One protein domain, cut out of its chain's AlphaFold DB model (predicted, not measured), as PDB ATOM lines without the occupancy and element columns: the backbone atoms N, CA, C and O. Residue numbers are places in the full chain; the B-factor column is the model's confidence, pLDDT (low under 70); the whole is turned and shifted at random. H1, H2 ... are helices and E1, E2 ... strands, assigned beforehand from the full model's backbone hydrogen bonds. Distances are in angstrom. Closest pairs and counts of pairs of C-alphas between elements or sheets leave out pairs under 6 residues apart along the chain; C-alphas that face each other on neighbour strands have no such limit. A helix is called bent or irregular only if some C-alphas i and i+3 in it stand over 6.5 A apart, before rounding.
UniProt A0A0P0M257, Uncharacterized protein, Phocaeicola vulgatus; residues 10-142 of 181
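What this domain is: This is residues 10 to 142 of the 181 residues of an uncharacterized protein of Phocaeicola vulgatus (UniProt A0A0P0M257). This domain has little regular structure: H3 packs on the small two-stranded antiparallel sheet of E1 and E2, H1 packs on H3 with its residues 12 to 16, and long stretches with no named element, residues 24 to 36, 54 to 69 and 93 to 130, make up much of the rest. H4 lies away from the other helices. The 133 printed residues, 49 in named elements, run H1, H2, H3, E1, H4, E2, of mixed class. The whole is compact, with a radius of gyration of the C-alphas of 15.5 A, yet elongated, spanning 55 by 33 by 24 A.

How they stand to each other: H1, residues 10 to 23, touches H3, residues 44 to 53, with residues 12 to 16 alone, at a shallow tilt of 21 degrees, opposite ways; their closest C-alphas, Ile 16 and Phe 46, are 6.8 A apart. H2, residues 37 to 40, is close to H1 but not clearly touching, the closest C-alphas, Phe 20 and Leu 40, being 7.1 A apart. E1, residues 70 to 74, and E2, residues 131 to 135, are antiparallel, with N 71 and O 134 3.0 A apart. The closest C-alphas of H3 and E2, Leu 51 and Ala 133, are 5.7 A apart. H4, residues 82 to 92, is irregular, C-alphas 83 and 86 being 7.4 A apart, and apart from H1. Every O i to N i+4 pair is within hydrogen-bond range in H1 and H3, 5 of 7 in H4; H2 is too short.

Where its parts are: H1 is 20.1 A long from first to last C-alpha and begins with C-alpha 10 at (-31.482, -23.641, 29.794); E2 is 13.3 A long and ends with C-alpha 135 at (-50.131, -21.529, 18.318).

The domain as a whole: The printed part has no cut. Long links are H1 to H2, H3 to E1 and H4 to E2. Confidence is under 70 at residues 100, 108 to 116 and 137 to 142.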
ATOM      1  N   LYS A  10     -31.204 -22.935  28.532       88.75
ATOM      2  CA  LYS A  10     -31.482 -23.641  29.794       88.75
ATOM      3  C   LYS A  10     -31.267 -22.772  31.039       88.75
ATOM      4  O   LYS A  10     -32.158 -22.635  31.868       88.75
ATOM      5  N   ARG A  11     -30.089 -22.145  31.163       92.44
ATOM      6  CA  ARG A  11     -29.752 -21.299  32.327       92.44
ATOM      7  C   ARG A  11     -30.715 -20.116  32.480       92.44
ATOM      8  O   ARG A  11     -31.053 -19.752  33.602       92.44
ATOM      9  N   LYS A  12     -31.154 -19.521  31.365       94.81
ATOM     10  CA  LYS A  12     -32.120 -18.414  31.368       94.81
ATOM     11  C   LYS A  12     -33.522 -18.909  31.733       94.81
ATOM     12  O   LYS A  12     -34.159 -18.286  32.572       94.81
ATOM     13  N   GLY A  13     -33.951 -20.047  31.182       94.12
ATOM     14  CA  GLY A  13     -35.220 -20.689  31.535       94.12
ATOM     15  C   GLY A  13     -35.294 -20.985  33.031       94.12
ATOM     16  O   GLY A  13     -36.212 -20.534  33.707       94.12
ATOM     17  N   HIS A  14     -34.261 -21.628  33.582       94.12
ATOM     18  CA  HIS A  14     -34.163 -21.924  35.018       94.12
ATOM     19  C   HIS A  14     -34.150 -20.676  35.894       94.12
ATOM     20  O   HIS A  14     -34.772 -20.676  36.948       94.12
ATOM     21  N   ARG A  15     -33.492 -19.593  35.463       94.88
ATOM     22  CA  ARG A  15     -33.513 -18.322  36.201       94.88
ATOM     23  C   ARG A  15     -34.927 -17.753  36.308       94.88
ATOM     24  O   ARG A  15     -35.291 -17.285  37.381       94.88
ATOM     25  N   ILE A  16     -35.707 -17.818  35.228       95.31
ATOM     26  CA  ILE A  16     -37.101 -17.359  35.227       95.31
ATOM     27  C   ILE A  16     -37.951 -18.234  36.152       95.31
ATOM     28  O   ILE A  16     -38.652 -17.689  36.995       95.31
ATOM     29  N   ILE A  17     -37.840 -19.565  36.058       93.12
ATOM     30  CA  ILE A  17     -38.581 -20.478  36.945       93.12
ATOM     31  C   ILE A  17     -38.208 -20.248  38.411       93.12
ATOM     32  O   ILE A  17     -39.084 -20.129  39.258       93.12
ATOM     33  N   LYS A  18     -36.916 -20.101  38.721       92.38
ATOM     34  CA  LYS A  18     -36.453 -19.806  40.081       92.38
ATOM     35  C   LYS A  18     -37.017 -18.489  40.613       92.38
ATOM     36  O   LYS A  18     -37.395 -18.434  41.775       92.38
ATOM     37  N   ALA A  19     -37.039 -17.440  39.789       92.62
ATOM     38  CA  ALA A  19     -37.611 -16.153  40.170       92.62
ATOM     39  C   ALA A  19     -39.127 -16.257  40.393       92.62
ATOM     40  O   ALA A  19     -39.614 -15.760  41.399       92.62
ATOM     41  N   PHE A  20     -39.836 -16.969  39.511       91.56
ATOM     42  CA  PHE A  20     -41.263 -17.249  39.661       91.56
ATOM     43  C   PHE A  20     -41.564 -17.988  40.967       91.56
ATOM     44  O   PHE A  20     -42.466 -17.591  41.683       91.56
ATOM     45  N   ILE A  21     -40.783 -19.015  41.313       88.81
ATOM     46  CA  ILE A  21     -40.960 -19.750  42.573       88.81
ATOM     47  C   ILE A  21     -40.683 -18.840  43.776       88.81
ATOM     48  O   ILE A  21     -41.473 -18.808  44.703       88.81
ATOM     49  N   LYS A  22     -39.600 -18.051  43.749       87.94
ATOM     50  CA  LYS A  22     -39.264 -17.129  44.848       87.94
ATOM     51  C   LYS A  22     -40.340 -16.079  45.124       87.94
ATOM     52  O   LYS A  22     -40.545 -15.736  46.279       87.94
ATOM     53  N   ASP A  23     -41.010 -15.585  44.085       87.62
ATOM     54  CA  ASP A  23     -42.156 -14.669  44.212       87.62
ATOM     55  C   ASP A  23     -43.329 -15.302  44.982       87.62
ATOM     56  O   ASP A  23     -44.175 -14.607  45.531       87.62
ATOM     57  N   LYS A  24     -43.372 -16.637  45.036       85.94
ATOM     58  CA  LYS A  24     -44.409 -17.418  45.710       85.94
ATOM     59  C   LYS A  24     -44.038 -17.873  47.118       85.94
ATOM     60  O   LYS A  24     -44.821 -18.589  47.743       85.94
ATOM     61  N   TRP A  25     -42.879 -17.454  47.621       83.75
ATOM     62  CA  TRP A  25     -42.464 -17.747  48.983       83.75
ATOM     63  C   TRP A  25     -43.339 -16.986  49.982       83.75
ATOM     64  O   TRP A  25     -43.364 -15.756  49.998       83.75
ATOM     65  N   ASN A  26     -44.040 -17.718  50.842       81.69
ATOM     66  CA  ASN A  26     -44.764 -17.142  51.963       81.69
ATOM     67  C   ASN A  26     -43.898 -17.237  53.232       81.69
ATOM     68  O   ASN A  26     -43.557 -18.335  53.678       81.69
ATOM     69  N   ASN A  27     -43.561 -16.078  53.807       81.62
ATOM     70  CA  ASN A  27     -42.713 -15.966  54.996       81.62
ATOM     71  C   ASN A  27     -43.383 -16.484  56.276       81.62
ATOM     72  O   ASN A  27     -42.688 -17.029  57.128       81.62
ATOM     73  N   ASP A  28     -44.702 -16.372  56.411       82.50
ATOM     74  CA  ASP A  28     -45.408 -16.743  57.646       82.50
ATOM     75  C   ASP A  28     -45.387 -18.257  57.860       82.50
ATOM     76  O   ASP A  28     -45.239 -18.763  58.969       82.50
ATOM     77  N   ILE A  29     -45.498 -18.994  56.758       80.31
ATOM     78  CA  ILE A  29     -45.542 -20.458  56.736       80.31
ATOM     79  C   ILE A  29     -44.246 -21.083  56.200       80.31
ATOM     80  O   ILE A  29     -44.179 -22.305  56.066       80.31
ATOM     81  N   GLN A  30     -43.236 -20.255  55.898       76.06
ATOM     82  CA  GLN A  30     -41.901 -20.637  55.415       76.06
ATOM     83  C   GLN A  30     -41.944 -21.642  54.249       76.06
ATOM     84  O   GLN A  30     -41.281 -22.685  54.269       76.06
ATOM     85  N   ARG A  31     -42.776 -21.359  53.238       74.00
ATOM     86  CA  ARG A  31     -42.986 -22.265  52.097       74.00
ATOM     87  C   ARG A  31     -43.474 -21.569  50.832       74.00
ATOM     88  O   ARG A  31     -44.176 -20.564  50.903       74.00
ATOM     89  N   ASP A  32     -43.184 -22.178  49.682       74.19
ATOM     90  CA  ASP A  32     -43.771 -21.796  48.395       74.19
ATOM     91  C   ASP A  32     -45.255 -22.207  48.329       74.19
ATOM     92  O   ASP A  32     -45.605 -23.351  48.638       74.19
ATOM     93  N   VAL A  33     -46.131 -21.294  47.902       71.50
ATOM     94  CA  VAL A  33     -47.581 -21.532  47.751       71.50
ATOM     95  C   VAL A  33     -48.087 -21.115  46.371       71.50
ATOM     96  O   VAL A  33     -47.528 -20.233  45.738       71.50
ATOM     97  N   ASN A  34     -49.180 -21.710  45.887       71.81
ATOM     98  CA  ASN A  34     -49.855 -21.273  44.651       71.81
ATOM     99  C   ASN A  34     -48.963 -21.266  43.392       71.81
ATOM    100  O   ASN A  34     -49.050 -20.366  42.555       71.81
ATOM    101  N   LEU A  35     -48.114 -22.284  43.224       80.06
ATOM    102  CA  LEU A  35     -47.290 -22.460  42.023       80.06
ATOM    103  C   LEU A  35     -48.155 -22.831  40.811       80.06
ATOM    104  O   LEU A  35     -48.293 -23.993  40.435       80.06
ATOM    105  N   ASN A  36     -48.758 -21.813  40.202       81.19
ATOM    106  CA  ASN A  36     -49.782 -21.956  39.179       81.19
ATOM    107  C   ASN A  36     -49.215 -21.750  37.767       81.19
ATOM    108  O   ASN A  36     -48.727 -20.672  37.411       81.19
ATOM    109  N   TYR A  37     -49.370 -22.762  36.912       86.06
ATOM    110  CA  TYR A  37     -49.026 -22.678  35.492       86.06
ATOM    111  C   TYR A  37     -49.708 -21.495  34.773       86.06
ATOM    112  O   TYR A  37     -49.104 -20.862  33.904       86.06
ATOM    113  N   ASN A  38     -50.946 -21.151  35.144       87.88
ATOM    114  CA  ASN A  38     -51.685 -20.046  34.533       87.88
ATOM    115  C   ASN A  38     -51.052 -18.675  34.788       87.88
ATOM    116  O   ASN A  38     -51.223 -17.773  33.966       87.88
ATOM    117  N   GLU A  39     -50.304 -18.516  35.879       89.69
ATOM    118  CA  GLU A  39     -49.519 -17.309  36.133       89.69
ATOM    119  C   GLU A  39     -48.197 -17.354  35.371       89.69
ATOM    120  O   GLU A  39     -47.866 -16.410  34.650       89.69
ATOM    121  N   LEU A  40     -47.489 -18.487  35.432       90.94
ATOM    122  CA  LEU A  40     -46.227 -18.679  34.719       90.94
ATOM    123  C   LEU A  40     -46.372 -18.416  33.213       90.94
ATOM    124  O   LEU A  40     -45.550 -17.714  32.616       90.94
ATOM    125  N   LYS A  41     -47.445 -18.919  32.586       89.75
ATOM    126  CA  LYS A  41     -47.688 -18.744  31.144       89.75
ATOM    127  C   LYS A  41     -47.945 -17.287  30.745       89.75
ATOM    128  O   LYS A  41     -47.903 -16.972  29.559       89.75
ATOM    129  N   ARG A  42     -48.209 -16.377  31.690       91.88
ATOM    130  CA  ARG A  42     -48.376 -14.938  31.411       91.88
ATOM    131  C   ARG A  42     -47.043 -14.185  31.369       91.88
ATOM    132  O   ARG A  42     -46.997 -13.084  30.824       91.88
ATOM    133  N   ILE A  43     -45.947 -14.775  31.856       94.56
ATOM    134  CA  ILE A  43     -44.624 -14.137  31.853       94.56
ATOM    135  C   ILE A  43     -44.111 -13.991  30.410       94.56
ATOM    136  O   ILE A  43     -43.655 -14.951  29.783       94.56
ATOM    137  N   LYS A  44     -44.127 -12.756  29.886       95.19
ATOM    138  CA  LYS A  44     -43.694 -12.425  28.513       95.19
ATOM    139  C   LYS A  44     -42.264 -12.887  28.213       95.19
ATOM    140  O   LYS A  44     -42.016 -13.474  27.163       95.19
ATOM    141  N   ALA A  45     -41.339 -12.675  29.151       95.38
ATOM    142  CA  ALA A  45     -39.944 -13.095  29.005       95.38
ATOM    143  C   ALA A  45     -39.804 -14.620  28.856       95.38
ATOM    144  O   ALA A  45     -38.951 -15.091  28.103       95.38
ATOM    145  N   PHE A  46     -40.661 -15.388  29.535       96.00
ATOM    146  CA  PHE A  46     -40.662 -16.843  29.449       96.00
ATOM    147  C   PHE A  46     -41.197 -17.321  28.098       96.00
ATOM    148  O   PHE A  46     -40.526 -18.094  27.416       96.00
ATOM    149  N   LYS A  47     -42.338 -16.774  27.651       95.00
ATOM    150  CA  LYS A  47     -42.887 -17.017  26.305       95.00
ATOM    151  C   LYS A  47     -41.866 -16.729  25.209       95.00
ATOM    152  O   LYS A  47     -41.649 -17.555  24.328       95.00
ATOM    153  N   TYR A  48     -41.204 -15.579  25.293       94.62
ATOM    154  CA  TYR A  48     -40.196 -15.172  24.319       94.62
ATOM    155  C   TYR A  48     -38.991 -16.118  24.294       94.62
ATOM    156  O   TYR A  48     -38.477 -16.446  23.225       94.62
ATOM    157  N   LEU A  49     -38.552 -16.592  25.465       95.62
ATOM    158  CA  LEU A  49     -37.481 -17.580  25.569       95.62
ATOM    159  C   LEU A  49     -37.867 -18.893  24.883       95.62
ATOM    160  O   LEU A  49     -37.084 -19.398  24.080       95.62
ATOM    161  N   LEU A  50     -39.066 -19.412  25.156       93.50
ATOM    162  CA  LEU A  50     -39.566 -20.647  24.544       93.50
ATOM    163  C   LEU A  50     -39.723 -20.500  23.026       93.50
ATOM    164  O   LEU A  50     -39.312 -21.376  22.273       93.50
ATOM    165  N   LEU A  51     -40.215 -19.353  22.556       92.44
ATOM    166  CA  LEU A  51     -40.314 -19.070  21.128       92.44
ATOM    167  C   LEU A  51     -38.927 -19.031  20.457       92.44
ATOM    168  O   LEU A  51     -38.747 -19.590  19.376       92.44
ATOM    169  N   LYS A  52     -37.917 -18.441  21.114       91.69
ATOM    170  CA  LYS A  52     -36.520 -18.451  20.636       91.69
ATOM    171  C   LYS A  52     -35.905 -19.847  20.594       91.69
ATOM    172  O   LYS A  52     -35.102 -20.116  19.703       91.69
ATOM    173  N   GLU A  53     -36.250 -20.721  21.537       90.00
ATOM    174  CA  GLU A  53     -35.827 -22.129  21.521       90.00
ATOM    175  C   GLU A  53     -36.352 -22.884  20.304       90.00
ATOM    176  O   GLU A  53     -35.714 -23.844  19.874       90.00
ATOM    177  N   GLN A  54     -37.476 -22.421  19.759       88.00
ATOM    178  CA  GLN A  54     -38.191 -23.013  18.632       88.00
ATOM    179  C   GLN A  54     -38.038 -22.212  17.339       88.00
ATOM    180  O   GLN A  54     -38.764 -22.451  16.380       88.00
ATOM    181  N   GLN A  55     -37.134 -21.227  17.320       88.81
ATOM    182  CA  GLN A  55     -36.892 -20.350  16.169       88.81
ATOM    183  C   GLN A  55     -38.158 -19.648  15.640       88.81
ATOM    184  O   GLN A  55     -38.248 -19.320  14.461       88.81
ATOM    185  N   GLY A  56     -39.143 -19.398  16.506       87.88
ATOM    186  CA  GLY A  56     -40.409 -18.783  16.110       87.88
ATOM    187  C   GLY A  56     -41.494 -19.756  15.656       87.88
ATOM    188  O   GLY A  56     -42.592 -19.294  15.365       87.88
ATOM    189  N   PHE A  57     -41.236 -21.064  15.598       85.31
ATOM    190  CA  PHE A  57     -42.182 -22.041  15.057       85.31
ATOM    191  C   PHE A  57     -43.026 -22.732  16.132       85.31
ATOM    192  O   PHE A  57     -42.575 -22.969  17.255       85.31
ATOM    193  N   CYS A  58     -44.258 -23.081  15.765       85.38
ATOM    194  CA  CYS A  58     -45.173 -23.874  16.582       85.38
ATOM    195  C   CYS A  58     -44.706 -25.321  16.706       85.38
ATOM    196  O   CYS A  58     -44.353 -25.944  15.709       85.38
ATOM    197  N   CYS A  59     -44.785 -25.879  17.917       80.62
ATOM    198  CA  CYS A  59     -44.414 -27.269  18.180       80.62
ATOM    199  C   CYS A  59     -45.291 -28.311  17.465       80.62
ATOM    200  O   CYS A  59     -44.840 -29.441  17.312       80.62
ATOM    201  N   TYR A  60     -46.511 -27.949  17.049       75.31
ATOM    202  CA  TYR A  60     -47.438 -28.848  16.356       75.31
ATOM    203  C   TYR A  60     -47.397 -28.659  14.839       75.31
ATOM    204  O   TYR A  60     -47.049 -29.566  14.093       75.31
ATOM    205  N   CYS A  61     -47.764 -27.465  14.371       77.69
ATOM    206  CA  CYS A  61     -47.988 -27.210  12.949       77.69
ATOM    207  C   CYS A  61     -46.770 -26.639  12.222       77.69
ATOM    208  O   CYS A  61     -46.857 -26.376  11.029       77.69
ATOM    209  N   MET A  62     -45.665 -26.378  12.932       78.12
ATOM    210  CA  MET A  62     -44.430 -25.819  12.369       78.12
ATOM    211  C   MET A  62     -44.587 -24.463  11.655       78.12
ATOM    212  O   MET A  62     -43.655 -23.998  11.010       78.12
ATOM    213  N   ARG A  63     -45.729 -23.778  11.803       81.19
ATOM    214  CA  ARG A  63     -45.928 -22.401  11.322       81.19
ATOM    215  C   ARG A  63     -45.230 -21.403  12.240       81.19
ATOM    216  O   ARG A  63     -45.094 -21.658  13.441       81.19
ATOM    217  N   LYS A  64     -44.825 -20.251  11.696       85.88
ATOM    218  CA  LYS A  64     -44.348 -19.125  12.511       85.88
ATOM    219  C   LYS A  64     -45.475 -18.633  13.418       85.88
ATOM    220  O   LYS A  64     -46.608 -18.504  12.969       85.88
ATOM    221  N   ILE A  65     -45.153 -18.356  14.677       87.06
ATOM    222  CA  ILE A  65     -46.101 -17.853  15.669       87.06
ATOM    223  C   ILE A  65     -45.820 -16.365  15.912       87.06
ATOM    224  O   ILE A  65     -44.735 -16.026  16.402       87.06
ATOM    225  N   PRO A  66     -46.773 -15.469  15.614       88.19
ATOM    226  CA  PRO A  66     -46.736 -14.092  16.091       88.19
ATOM    227  C   PRO A  66     -46.659 -14.047  17.622       88.19
ATOM    228  O   PRO A  66     -47.329 -14.815  18.308       88.19
ATOM    229  N   PHE A  67     -45.851 -13.154  18.201       87.88
ATOM    230  CA  PHE A  67     -45.599 -13.165  19.652       87.88
ATOM    231  C   PHE A  67     -46.875 -13.016  20.509       87.88
ATOM    232  O   PHE A  67     -46.983 -13.617  21.580       87.88
ATOM    233  N   ASN A  68     -47.846 -12.235  20.035       87.62
ATOM    234  CA  ASN A  68     -49.158 -12.033  20.659       87.62
ATOM    235  C   ASN A  68     -50.042 -13.295  20.660       87.62
ATOM    236  O   ASN A  68     -50.923 -13.407  21.508       87.62
ATOM    237  N   GLU A  69     -49.780 -14.254  19.774       87.94
ATOM    238  CA  GLU A  69     -50.549 -15.497  19.627       87.94
ATOM    239  C   GLU A  69     -49.884 -16.708  20.295       87.94
ATOM    240  O   GLU A  69     -50.409 -17.821  20.243       87.94
ATOM    241  N   VAL A  70     -48.734 -16.505  20.946       90.56
ATOM    242  CA  VAL A  70     -47.998 -17.582  21.613       90.56
ATOM    243  C   VAL A  70     -48.793 -18.119  22.800       90.56
ATOM    244  O   VAL A  70     -48.983 -17.440  23.822       90.56
ATOM    245  N   THR A  71     -49.162 -19.387  22.694       90.88
ATOM    246  CA  THR A  71     -49.599 -20.241  23.797       90.88
ATOM    247  C   THR A  71     -48.468 -21.168  24.222       90.88
ATOM    248  O   THR A  71     -47.454 -21.287  23.535       90.88
ATOM    249  N   LEU A  72     -48.598 -21.758  25.409       90.88
ATOM    250  CA  LEU A  72     -47.630 -22.711  25.938       90.88
ATOM    251  C   LEU A  72     -48.314 -24.067  26.136       90.88
ATOM    252  O   LEU A  72     -49.486 -24.110  26.508       90.88
ATOM    253  N   GLU A  73     -47.565 -25.143  25.927       87.44
ATOM    254  CA  GLU A  73     -48.025 -26.528  26.068       87.44
ATOM    255  C   GLU A  73     -47.072 -27.331  26.937       87.44
ATOM    256  O   GLU A  73     -45.861 -27.082  26.943       87.44
ATOM    257  N   HIS A  74     -47.616 -28.348  27.601       87.19
ATOM    258  CA  HIS A  74     -46.840 -29.342  28.327       87.19
ATOM    259  C   HIS A  74     -46.536 -30.555  27.451       87.19
ATOM    260  O   HIS A  74     -47.450 -31.194  26.940       87.19
ATOM    261  N   VAL A  75     -45.257 -30.910  27.330       84.81
ATOM    262  CA  VAL A  75     -44.783 -32.087  26.582       84.81
ATOM    263  C   VAL A  75     -45.250 -33.385  27.250       84.81
ATOM    264  O   VAL A  75     -45.865 -34.228  26.607       84.81
ATOM    265  N   MET A  76     -44.982 -33.529  28.547       83.75
ATOM    266  CA  MET A  76     -45.625 -34.483  29.446       83.75
ATOM    267  C   MET A  76     -46.908 -33.834  29.973       83.75
ATOM    268  O   MET A  76     -46.791 -32.799  30.639       83.75
ATOM    269  N   PRO A  77     -48.092 -34.418  29.717       83.06
ATOM    270  CA  PRO A  77     -49.369 -33.839  30.102       83.06
ATOM    271  C   PRO A  77     -49.437 -33.520  31.590       83.06
ATOM    272  O   PRO A  77     -49.002 -34.308  32.430       83.06
ATOM    273  N   HIS A  78     -50.012 -32.358  31.886       76.69
ATOM    274  CA  HIS A  78     -50.171 -31.881  33.250       76.69
ATOM    275  C   HIS A  78     -51.256 -32.671  34.002       76.69
ATOM    276  O   HIS A  78     -50.999 -33.260  35.052       76.69
ATOM    277  N   HIS A  79     -52.445 -32.760  33.405       77.19
ATOM    278  CA  HIS A  79     -53.586 -33.478  33.961       77.19
ATOM    279  C   HIS A  79     -53.633 -34.892  33.376       77.19
ATOM    280  O   HIS A  79     -53.939 -35.075  32.197       77.19
ATOM    281  N   LEU A  80     -53.306 -35.891  34.195       76.38
ATOM    282  CA  LEU A  80     -53.396 -37.306  33.839       76.38
ATOM    283  C   LEU A  80     -54.402 -38.001  34.754       76.38
ATOM    284  O   LEU A  80     -54.312 -37.875  35.979       76.38
ATOM    285  N   GLU A  81     -55.304 -38.779  34.156       78.69
ATOM    286  CA  GLU A  81     -56.200 -39.679  34.884       78.69
ATOM    287  C   GLU A  81     -55.396 -40.657  35.750       78.69
ATOM    288  O   GLU A  81     -54.406 -41.236  35.289       78.69
ATOM    289  N   ASP A  82     -55.846 -40.893  36.987       77.50
ATOM    290  CA  ASP A  82     -55.132 -41.725  37.968       77.50
ATOM    291  C   ASP A  82     -54.769 -43.110  37.416       77.50
ATOM    292  O   ASP A  82     -53.645 -43.582  37.603       77.50
ATOM    293  N   LYS A  83     -55.690 -43.728  36.663       81.38
ATOM    294  CA  LYS A  83     -55.521 -45.070  36.084       81.38
ATOM    295  C   LYS A  83     -54.361 -45.152  35.084       81.38
ATOM    296  O   LYS A  83     -53.655 -46.155  35.067       81.38
ATOM    297  N   LYS A  84     -54.137 -44.107  34.276       80.31
ATOM    298  CA  LYS A  84     -53.093 -44.075  33.227       80.31
ATOM    299  C   LYS A  84     -51.831 -43.321  33.648       80.31
ATOM    300  O   LYS A  84     -50.787 -43.460  33.012       80.31
ATOM    301  N   ARG A  85     -51.888 -42.555  34.744       82.69
ATOM    302  CA  ARG A  85     -50.799 -41.694  35.232       82.69
ATOM    303  C   ARG A  85     -49.454 -42.411  35.288       82.69
ATOM    304  O   ARG A  85     -48.469 -41.905  34.760       82.69
ATOM    305  N   LYS A  86     -49.390 -43.583  35.926       84.00
ATOM    306  CA  LYS A  86     -48.124 -44.310  36.124       84.00
ATOM    307  C   LYS A  86     -47.484 -44.716  34.794       84.00
ATOM    308  O   LYS A  86     -46.262 -44.633  34.656       84.00
ATOM    309  N   GLU A  87     -48.294 -45.144  33.831       84.56
ATOM    310  CA  GLU A  87     -47.844 -45.594  32.514       84.56
ATOM    311  C   GLU A  87     -47.397 -44.424  31.640       84.56
ATOM    312  O   GLU A  87     -46.287 -44.459  31.109       84.56
ATOM    313  N   GLU A  88     -48.194 -43.358  31.577       82.38
ATOM    314  CA  GLU A  88     -47.876 -42.134  30.834       82.38
ATOM    315  C   GLU A  88     -46.611 -41.470  31.393       82.38
ATOM    316  O   GLU A  88     -45.647 -41.234  30.664       82.38
ATOM    317  N   VAL A  89     -46.522 -41.275  32.714       83.44
ATOM    318  CA  VAL A  89     -45.309 -40.731  33.347       83.44
ATOM    319  C   VAL A  89     -44.099 -41.612  33.045       83.44
ATOM    320  O   VAL A  89     -43.031 -41.085  32.718       83.44
ATOM    321  N   LYS A  90     -44.237 -42.945  33.104       84.44
ATOM    322  CA  LYS A  90     -43.159 -43.882  32.741       84.44
ATOM    323  C   LYS A  90     -42.783 -43.766  31.264       84.44
ATOM    324  O   LYS A  90     -41.599 -43.878  30.954       84.44
ATOM    325  N   TYR A  91     -43.747 -43.555  30.374       81.69
ATOM    326  CA  TYR A  91     -43.521 -43.347  28.948       81.69
ATOM    327  C   TYR A  91     -42.709 -42.066  28.713       81.69
ATOM    328  O   TYR A  91     -41.576 -42.153  28.236       81.69
ATOM    329  N   TYR A  92     -43.205 -40.903  29.147       79.94
ATOM    330  CA  TYR A  92     -42.522 -39.619  28.934       79.94
ATOM    331  C   TYR A  92     -41.158 -39.538  29.624       79.94
ATOM    332  O   TYR A  92     -40.213 -38.971  29.073       79.94
ATOM    333  N   SER A  93     -41.012 -40.163  30.800       82.06
ATOM    334  CA  SER A  93     -39.752 -40.173  31.560       82.06
ATOM    335  C   SER A  93     -38.600 -40.900  30.857       82.06
ATOM    336  O   SER A  93     -37.473 -40.876  31.351       82.06
ATOM    337  N   LYS A  94     -38.833 -41.562  29.720       78.69
ATOM    338  CA  LYS A  94     -37.759 -42.168  28.916       78.69
ATOM    339  C   LYS A  94     -37.043 -41.139  28.038       78.69
ATOM    340  O   LYS A  94     -35.893 -41.358  27.650       78.69
ATOM    341  N   PHE A  95     -37.678 -40.003  27.756       74.12
ATOM    342  CA  PHE A  95     -37.231 -39.098  26.702       74.12
ATOM    343  C   PHE A  95     -36.420 -37.917  27.231       74.12
ATOM    344  O   PHE A  95     -36.858 -37.150  28.086       74.12
ATOM    345  N   GLY A  96     -35.229 -37.740  26.648       76.69
ATOM    346  CA  GLY A  96     -34.433 -36.512  26.706       76.69
ATOM    347  C   GLY A  96     -34.420 -35.790  28.059       76.69
ATOM    348  O   GLY A  96     -33.809 -36.248  29.024       76.69
ATOM    349  N   ARG A  97     -35.055 -34.611  28.091       78.69
ATOM    350  CA  ARG A  97     -35.104 -33.689  29.240       78.69
ATOM    351  C   ARG A  97     -36.243 -33.961  30.222       78.69
ATOM    352  O   ARG A  97     -36.261 -33.346  31.279       78.69
ATOM    353  N   LEU A  98     -37.131 -34.897  29.900       79.44
ATOM    354  CA  LEU A  98     -38.216 -35.338  30.774       79.44
ATOM    355  C   LEU A  98     -37.801 -36.511  31.673       79.44
ATOM    356  O   LEU A  98     -38.590 -36.975  32.491       79.44
ATOM    357  N   LYS A  99     -36.559 -36.994  31.532       78.25
ATOM    358  CA  LYS A  99     -36.011 -38.082  32.345       78.25
ATOM    359  C   LYS A  99     -36.084 -37.785  33.841       78.25
ATOM    360  O   LYS A  99     -35.897 -36.645  34.277       78.25
ATOM    361  N   ARG A 100     -36.254 -38.854  34.628       69.00
ATOM    362  CA  ARG A 100     -36.144 -38.808  36.094       69.00
ATOM    363  C   ARG A 100     -34.831 -38.120  36.496       69.00
ATOM    364  O   ARG A 100     -33.772 -38.423  35.948       69.00
ATOM    365  N   GLY A 101     -34.923 -37.150  37.405       75.19
ATOM    366  CA  GLY A 101     -33.798 -36.311  37.841       75.19
ATOM    367  C   GLY A 101     -33.561 -35.045  37.003       75.19
ATOM    368  O   GLY A 101     -32.685 -34.251  37.344       75.19
ATOM    369  N   LYS A 102     -34.313 -34.821  35.916       77.69
ATOM    370  CA  LYS A 102     -34.350 -33.533  35.187       77.69
ATOM    371  C   LYS A 102     -35.621 -32.748  35.480       77.69
ATOM    372  O   LYS A 102     -35.549 -31.540  35.678       77.69
ATOM    373  N   ILE A 103     -36.732 -33.463  35.589       79.88
ATOM    374  CA  ILE A 103     -38.008 -32.998  36.131       79.88
ATOM    375  C   ILE A 103     -38.562 -34.093  37.043       79.88
ATOM    376  O   ILE A 103     -38.113 -35.244  36.976       79.88
ATOM    377  N   TYR A 104     -39.547 -33.756  37.868       84.44
ATOM    378  CA  TYR A 104     -40.343 -34.755  38.575       84.44
ATOM    379  C   TYR A 104     -41.831 -34.518  38.322       84.44
ATOM    380  O   TYR A 104     -42.293 -33.377  38.256       84.44
ATOM    381  N   TYR A 105     -42.570 -35.611  38.124       81.25
ATOM    382  CA  TYR A 105     -44.017 -35.542  37.973       81.25
ATOM    383  C   TYR A 105     -44.647 -35.144  39.302       81.25
ATOM    384  O   TYR A 105     -44.219 -35.599  40.361       81.25
ATOM    385  N   CYS A 106     -45.644 -34.278  39.224       78.38
ATOM    386  CA  CYS A 106     -46.258 -33.668  40.381       78.38
ATOM    387  C   CYS A 106     -47.668 -33.194  40.009       78.38
ATOM    388  O   CYS A 106     -47.771 -32.202  39.286       78.38
ATOM    389  N   PRO A 107     -48.722 -33.918  40.404       70.00
ATOM    390  CA  PRO A 107     -50.093 -33.553  40.059       70.00
ATOM    391  C   PRO A 107     -50.516 -32.247  40.759       70.00
ATOM    392  O   PRO A 107     -49.959 -31.895  41.798       70.00
ATOM    393  N   ASP A 108     -51.516 -31.547  40.208       60.34
ATOM    394  CA  ASP A 108     -51.970 -30.197  40.614       60.34
ATOM    395  C   ASP A 108     -52.202 -29.992  42.119       60.34
ATOM    396  O   ASP A 108     -52.132 -28.871  42.618       60.34
ATOM    397  N   LYS A 109     -52.482 -31.071  42.852       57.31
ATOM    398  CA  LYS A 109     -52.797 -31.051  44.286       57.31
ATOM    399  C   LYS A 109     -51.605 -31.378  45.190       57.31
ATOM    400  O   LYS A 109     -51.747 -31.352  46.406       57.31
ATOM    401  N   GLU A 110     -50.449 -31.696  44.613       57.72
ATOM    402  CA  GLU A 110     -49.321 -32.289  45.335       57.72
ATOM    403  C   GLU A 110     -47.991 -31.578  45.064       57.72
ATOM    404  O   GLU A 110     -46.948 -32.186  45.305       57.72
ATOM    405  N   ILE A 111     -47.976 -30.327  44.565       62.66
ATOM    406  CA  ILE A 111     -46.718 -29.556  44.502       62.66
ATOM    407  C   ILE A 111     -46.138 -29.530  45.906       62.66
ATOM    408  O   ILE A 111     -46.737 -28.897  46.778       62.66
ATOM    409  N   PRO A 112     -45.032 -30.267  46.159       55.81
ATOM    410  CA  PRO A 112     -44.584 -30.483  47.509       55.81
ATOM    411  C   PRO A 112     -44.248 -29.129  48.085       55.81
ATOM    412  O   PRO A 112     -43.428 -28.389  47.540       55.81
ATOM    413  N   ILE A 113     -44.903 -28.839  49.195       57.56
ATOM    414  CA  ILE A 113     -44.573 -27.749  50.085       57.56
ATOM    415  C   ILE A 113     -43.137 -28.010  50.553       57.56
ATOM    416  O   ILE A 113     -42.906 -28.824  51.446       57.56
ATOM    417  N   SER A 114     -42.149 -27.428  49.873       60.56
ATOM    418  CA  SER A 114     -40.744 -27.727  50.132       60.56
ATOM    419  C   SER A 114     -39.870 -26.484  49.998       60.56
ATOM    420  O   SER A 114     -39.867 -25.867  48.937       60.56
ATOM    421  N   PRO A 115     -39.008 -26.192  50.991       57.38
ATOM    422  CA  PRO A 115     -37.992 -25.138  50.890       57.38
ATOM    423  C   PRO A 115     -36.953 -25.376  49.778       57.38
ATOM    424  O   PRO A 115     -36.151 -24.502  49.454       57.38
ATOM    425  N   LYS A 116     -36.913 -26.588  49.204       62.97
ATOM    426  CA  LYS A 116     -35.896 -27.017  48.231       62.97
ATOM    427  C   LYS A 116     -36.287 -26.753  46.773       62.97
ATOM    428  O   LYS A 116     -35.532 -27.120  45.872       62.97
ATOM    429  N   LEU A 117     -37.416 -26.090  46.513       75.50
ATOM    430  CA  LEU A 117     -37.907 -25.885  45.147       75.50
ATOM    431  C   LEU A 117     -37.120 -24.839  44.341       75.50
ATOM    432  O   LEU A 117     -37.297 -24.708  43.133       75.50
ATOM    433  N   HIS A 118     -36.198 -24.107  44.966       76.31
ATOM    434  CA  HIS A 118     -35.400 -23.080  44.290       76.31
ATOM    435  C   HIS A 118     -34.271 -23.629  43.400       76.31
ATOM    436  O   HIS A 118     -33.575 -22.847  42.733       76.31
ATOM    437  N   THR A 119     -34.082 -24.949  43.362       82.75
ATOM    438  CA  THR A 119     -33.102 -25.634  42.511       82.75
ATOM    439  C   THR A 119     -33.767 -26.728  41.674       82.75
ATOM    440  O   THR A 119     -34.620 -27.436  42.200       82.75
ATOM    441  N   PRO A 120     -33.368 -26.916  40.399       83.81
ATOM    442  CA  PRO A 120     -33.835 -28.049  39.603       83.81
ATOM    443  C   PRO A 120     -33.490 -29.393  40.275       83.81
ATOM    444  O   PRO A 120     -32.458 -29.472  40.945       83.81
ATOM    445  N   PRO A 121     -34.253 -30.474  40.025       87.50
ATOM    446  CA  PRO A 121     -35.350 -30.579  39.061       87.50
ATOM    447  C   PRO A 121     -36.630 -29.878  39.532       87.50
ATOM    448  O   PRO A 121     -37.032 -30.017  40.680       87.50
ATOM    449  N   TYR A 122     -37.282 -29.147  38.627       88.69
ATOM    450  CA  TYR A 122     -38.547 -28.463  38.914       88.69
ATOM    451  C   TYR A 122     -39.759 -29.394  38.696       88.69
ATOM    452  O   TYR A 122     -39.644 -30.361  37.927       88.69
ATOM    453  N   PRO A 123     -40.921 -29.102  39.321       88.12
ATOM    454  CA  PRO A 123     -42.153 -29.842  39.066       88.12
ATOM    455  C   PRO A 123     -42.530 -29.765  37.585       88.12
ATOM    456  O   PRO A 123     -42.453 -28.698  36.974       88.12
ATOM    457  N   HIS A 124     -42.959 -30.884  36.998       87.31
ATOM    458  CA  HIS A 124     -43.201 -30.989  35.552       87.31
ATOM    459  C   HIS A 124     -44.199 -29.952  34.999       87.31
ATOM    460  O   HIS A 124     -44.094 -29.561  33.839       87.31
ATOM    461  N   CYS A 125     -45.133 -29.476  35.822       86.88
ATOM    462  CA  CYS A 125     -46.148 -28.493  35.457       86.88
ATOM    463  C   CYS A 125     -45.586 -27.088  35.184       86.88
ATOM    464  O   CYS A 125     -46.174 -26.320  34.423       86.88
ATOM    465  N   ILE A 126     -44.435 -26.757  35.773       89.50
ATOM    466  CA  ILE A 126     -43.761 -25.459  35.617       89.50
ATOM    467  C   ILE A 126     -42.341 -25.593  35.057       89.50
ATOM    468  O   ILE A 126     -41.691 -24.593  34.757       89.50
ATOM    469  N   ALA A 127     -41.835 -26.817  34.910       91.00
ATOM    470  CA  ALA A 127     -40.483 -27.061  34.445       91.00
ATOM    471  C   ALA A 127     -40.275 -26.549  33.014       91.00
ATOM    472  O   ALA A 127     -40.995 -26.907  32.082       91.00
ATOM    473  N   HIS A 128     -39.208 -25.772  32.825       93.38
ATOM    474  CA  HIS A 128     -38.775 -25.278  31.515       93.38
ATOM    475  C   HIS A 128     -38.551 -26.406  30.498       93.38
ATOM    476  O   HIS A 128     -38.876 -26.266  29.315       93.38
ATOM    477  N   GLU A 129     -38.030 -27.537  30.969       89.38
ATOM    478  CA  GLU A 129     -37.827 -28.752  30.189       89.38
ATOM    479  C   GLU A 129     -39.122 -29.323  29.596       89.38
ATOM    480  O   GLU A 129     -39.060 -29.961  28.547       89.38
ATOM    481  N   ASN A 130     -40.263 -29.097  30.255       89.75
ATOM    482  CA  ASN A 130     -41.556 -29.668  29.890       89.75
ATOM    483  C   ASN A 130     -42.470 -28.698  29.128       89.75
ATOM    484  O   ASN A 130     -43.537 -29.106  28.692       89.75
ATOM    485  N   LEU A 131     -42.080 -27.430  28.971       91.69
ATOM    486  CA  LEU A 131     -42.925 -26.400  28.362       91.69
ATOM    487  C   LEU A 131     -42.434 -26.013  26.972       91.69
ATOM    488  O   LEU A 131     -41.246 -25.766  26.781       91.69
ATOM    489  N   VAL A 132     -43.334 -25.920  26.000       90.38
ATOM    490  CA  VAL A 132     -43.039 -25.548  24.604       90.38
ATOM    491  C   VAL A 132     -44.021 -24.485  24.120       90.38
ATOM    492  O   VAL A 132     -45.100 -24.346  24.685       90.38
ATOM    493  N   ALA A 133     -43.640 -23.697  23.116       91.00
ATOM    494  CA  ALA A 133     -44.532 -22.717  22.505       91.00
ATOM    495  C   ALA A 133     -45.401 -23.370  21.415       91.00
ATOM    496  O   ALA A 133     -44.906 -24.096  20.548       91.00
ATOM    497  N   SER A 134     -46.692 -23.071  21.431       88.12
ATOM    498  CA  SER A 134     -47.666 -23.471  20.419       88.12
ATOM    499  C   SER A 134     -48.391 -22.244  19.871       88.12
ATOM    500  O   SER A 134     -48.339 -21.154  20.447       88.12
ATOM    501  N   CYS A 135     -49.046 -22.415  18.726       83.19
ATOM    502  CA  CYS A 135     -50.131 -21.529  18.318       83.19
ATOM    503  C   CYS A 135     -51.453 -22.079  18.869       83.19
ATOM    504  O   CYS A 135     -51.568 -23.290  19.049       83.19
ATOM    505  N   GLN A 136     -52.476 -21.228  18.994       73.62
ATOM    506  CA  GLN A 136     -53.843 -21.576  19.433       73.62
ATOM    507  C   GLN A 136     -54.583 -22.620  18.562       73.62
ATOM    508  O   GLN A 136     -55.790 -22.778  18.688       73.62
ATOM    509  N   GLY A 137     -53.907 -23.284  17.622       62.34
ATOM    510  CA  GLY A 137     -54.519 -24.257  16.716       62.34
ATOM    511  C   GLY A 137     -55.487 -23.643  15.704       62.34
ATOM    512  O   GLY A 137     -56.132 -24.388  14.979       62.34
ATOM    513  N   LYS A 138     -55.577 -22.305  15.618       57.44
ATOM    514  CA  LYS A 138     -56.461 -21.624  14.669       57.44
ATOM    515  C   LYS A 138     -56.128 -22.046  13.239       57.44
ATOM    516  O   LYS A 138     -54.981 -21.929  12.782       57.44
ATOM    517  N   VAL A 139     -57.143 -22.567  12.565       51.97
ATOM    518  CA  VAL A 139     -57.149 -22.801  11.126       51.97
ATOM    519  C   VAL A 139     -57.323 -21.436  10.467       51.97
ATOM    520  O   VAL A 139     -58.222 -20.695  10.848       51.97
ATOM    521  N   PHE A 140     -56.423 -21.057   9.559       47.97
ATOM    522  CA  PHE A 140     -56.619 -19.847   8.755       47.97
ATOM    523  C   PHE A 140     -57.424 -20.256   7.517       47.97
ATOM    524  O   PHE A 140     -57.069 -21.240   6.865       47.97
ATOM    525  N   GLU A 141     -58.513 -19.543   7.230       39.38
ATOM    526  CA  GLU A 141     -59.328 -19.756   6.029       39.38
ATOM    527  C   GLU A 141     -58.462 -19.558   4.771       39.38
ATOM    528  O   GLU A 141     -57.681 -18.609   4.692       39.38
ATOM    529  N   GLY A 142     -58.541 -20.505   3.828       44.44
ATOM    530  CA  GLY A 142     -57.683 -20.584   2.630       44.44
ATOM    531  C   GLY A 142     -56.648 -21.720   2.643       44.44
ATOM    532  O   GLY A 142     -55.940 -21.924   1.662       44.44
TER     533      GLY A 142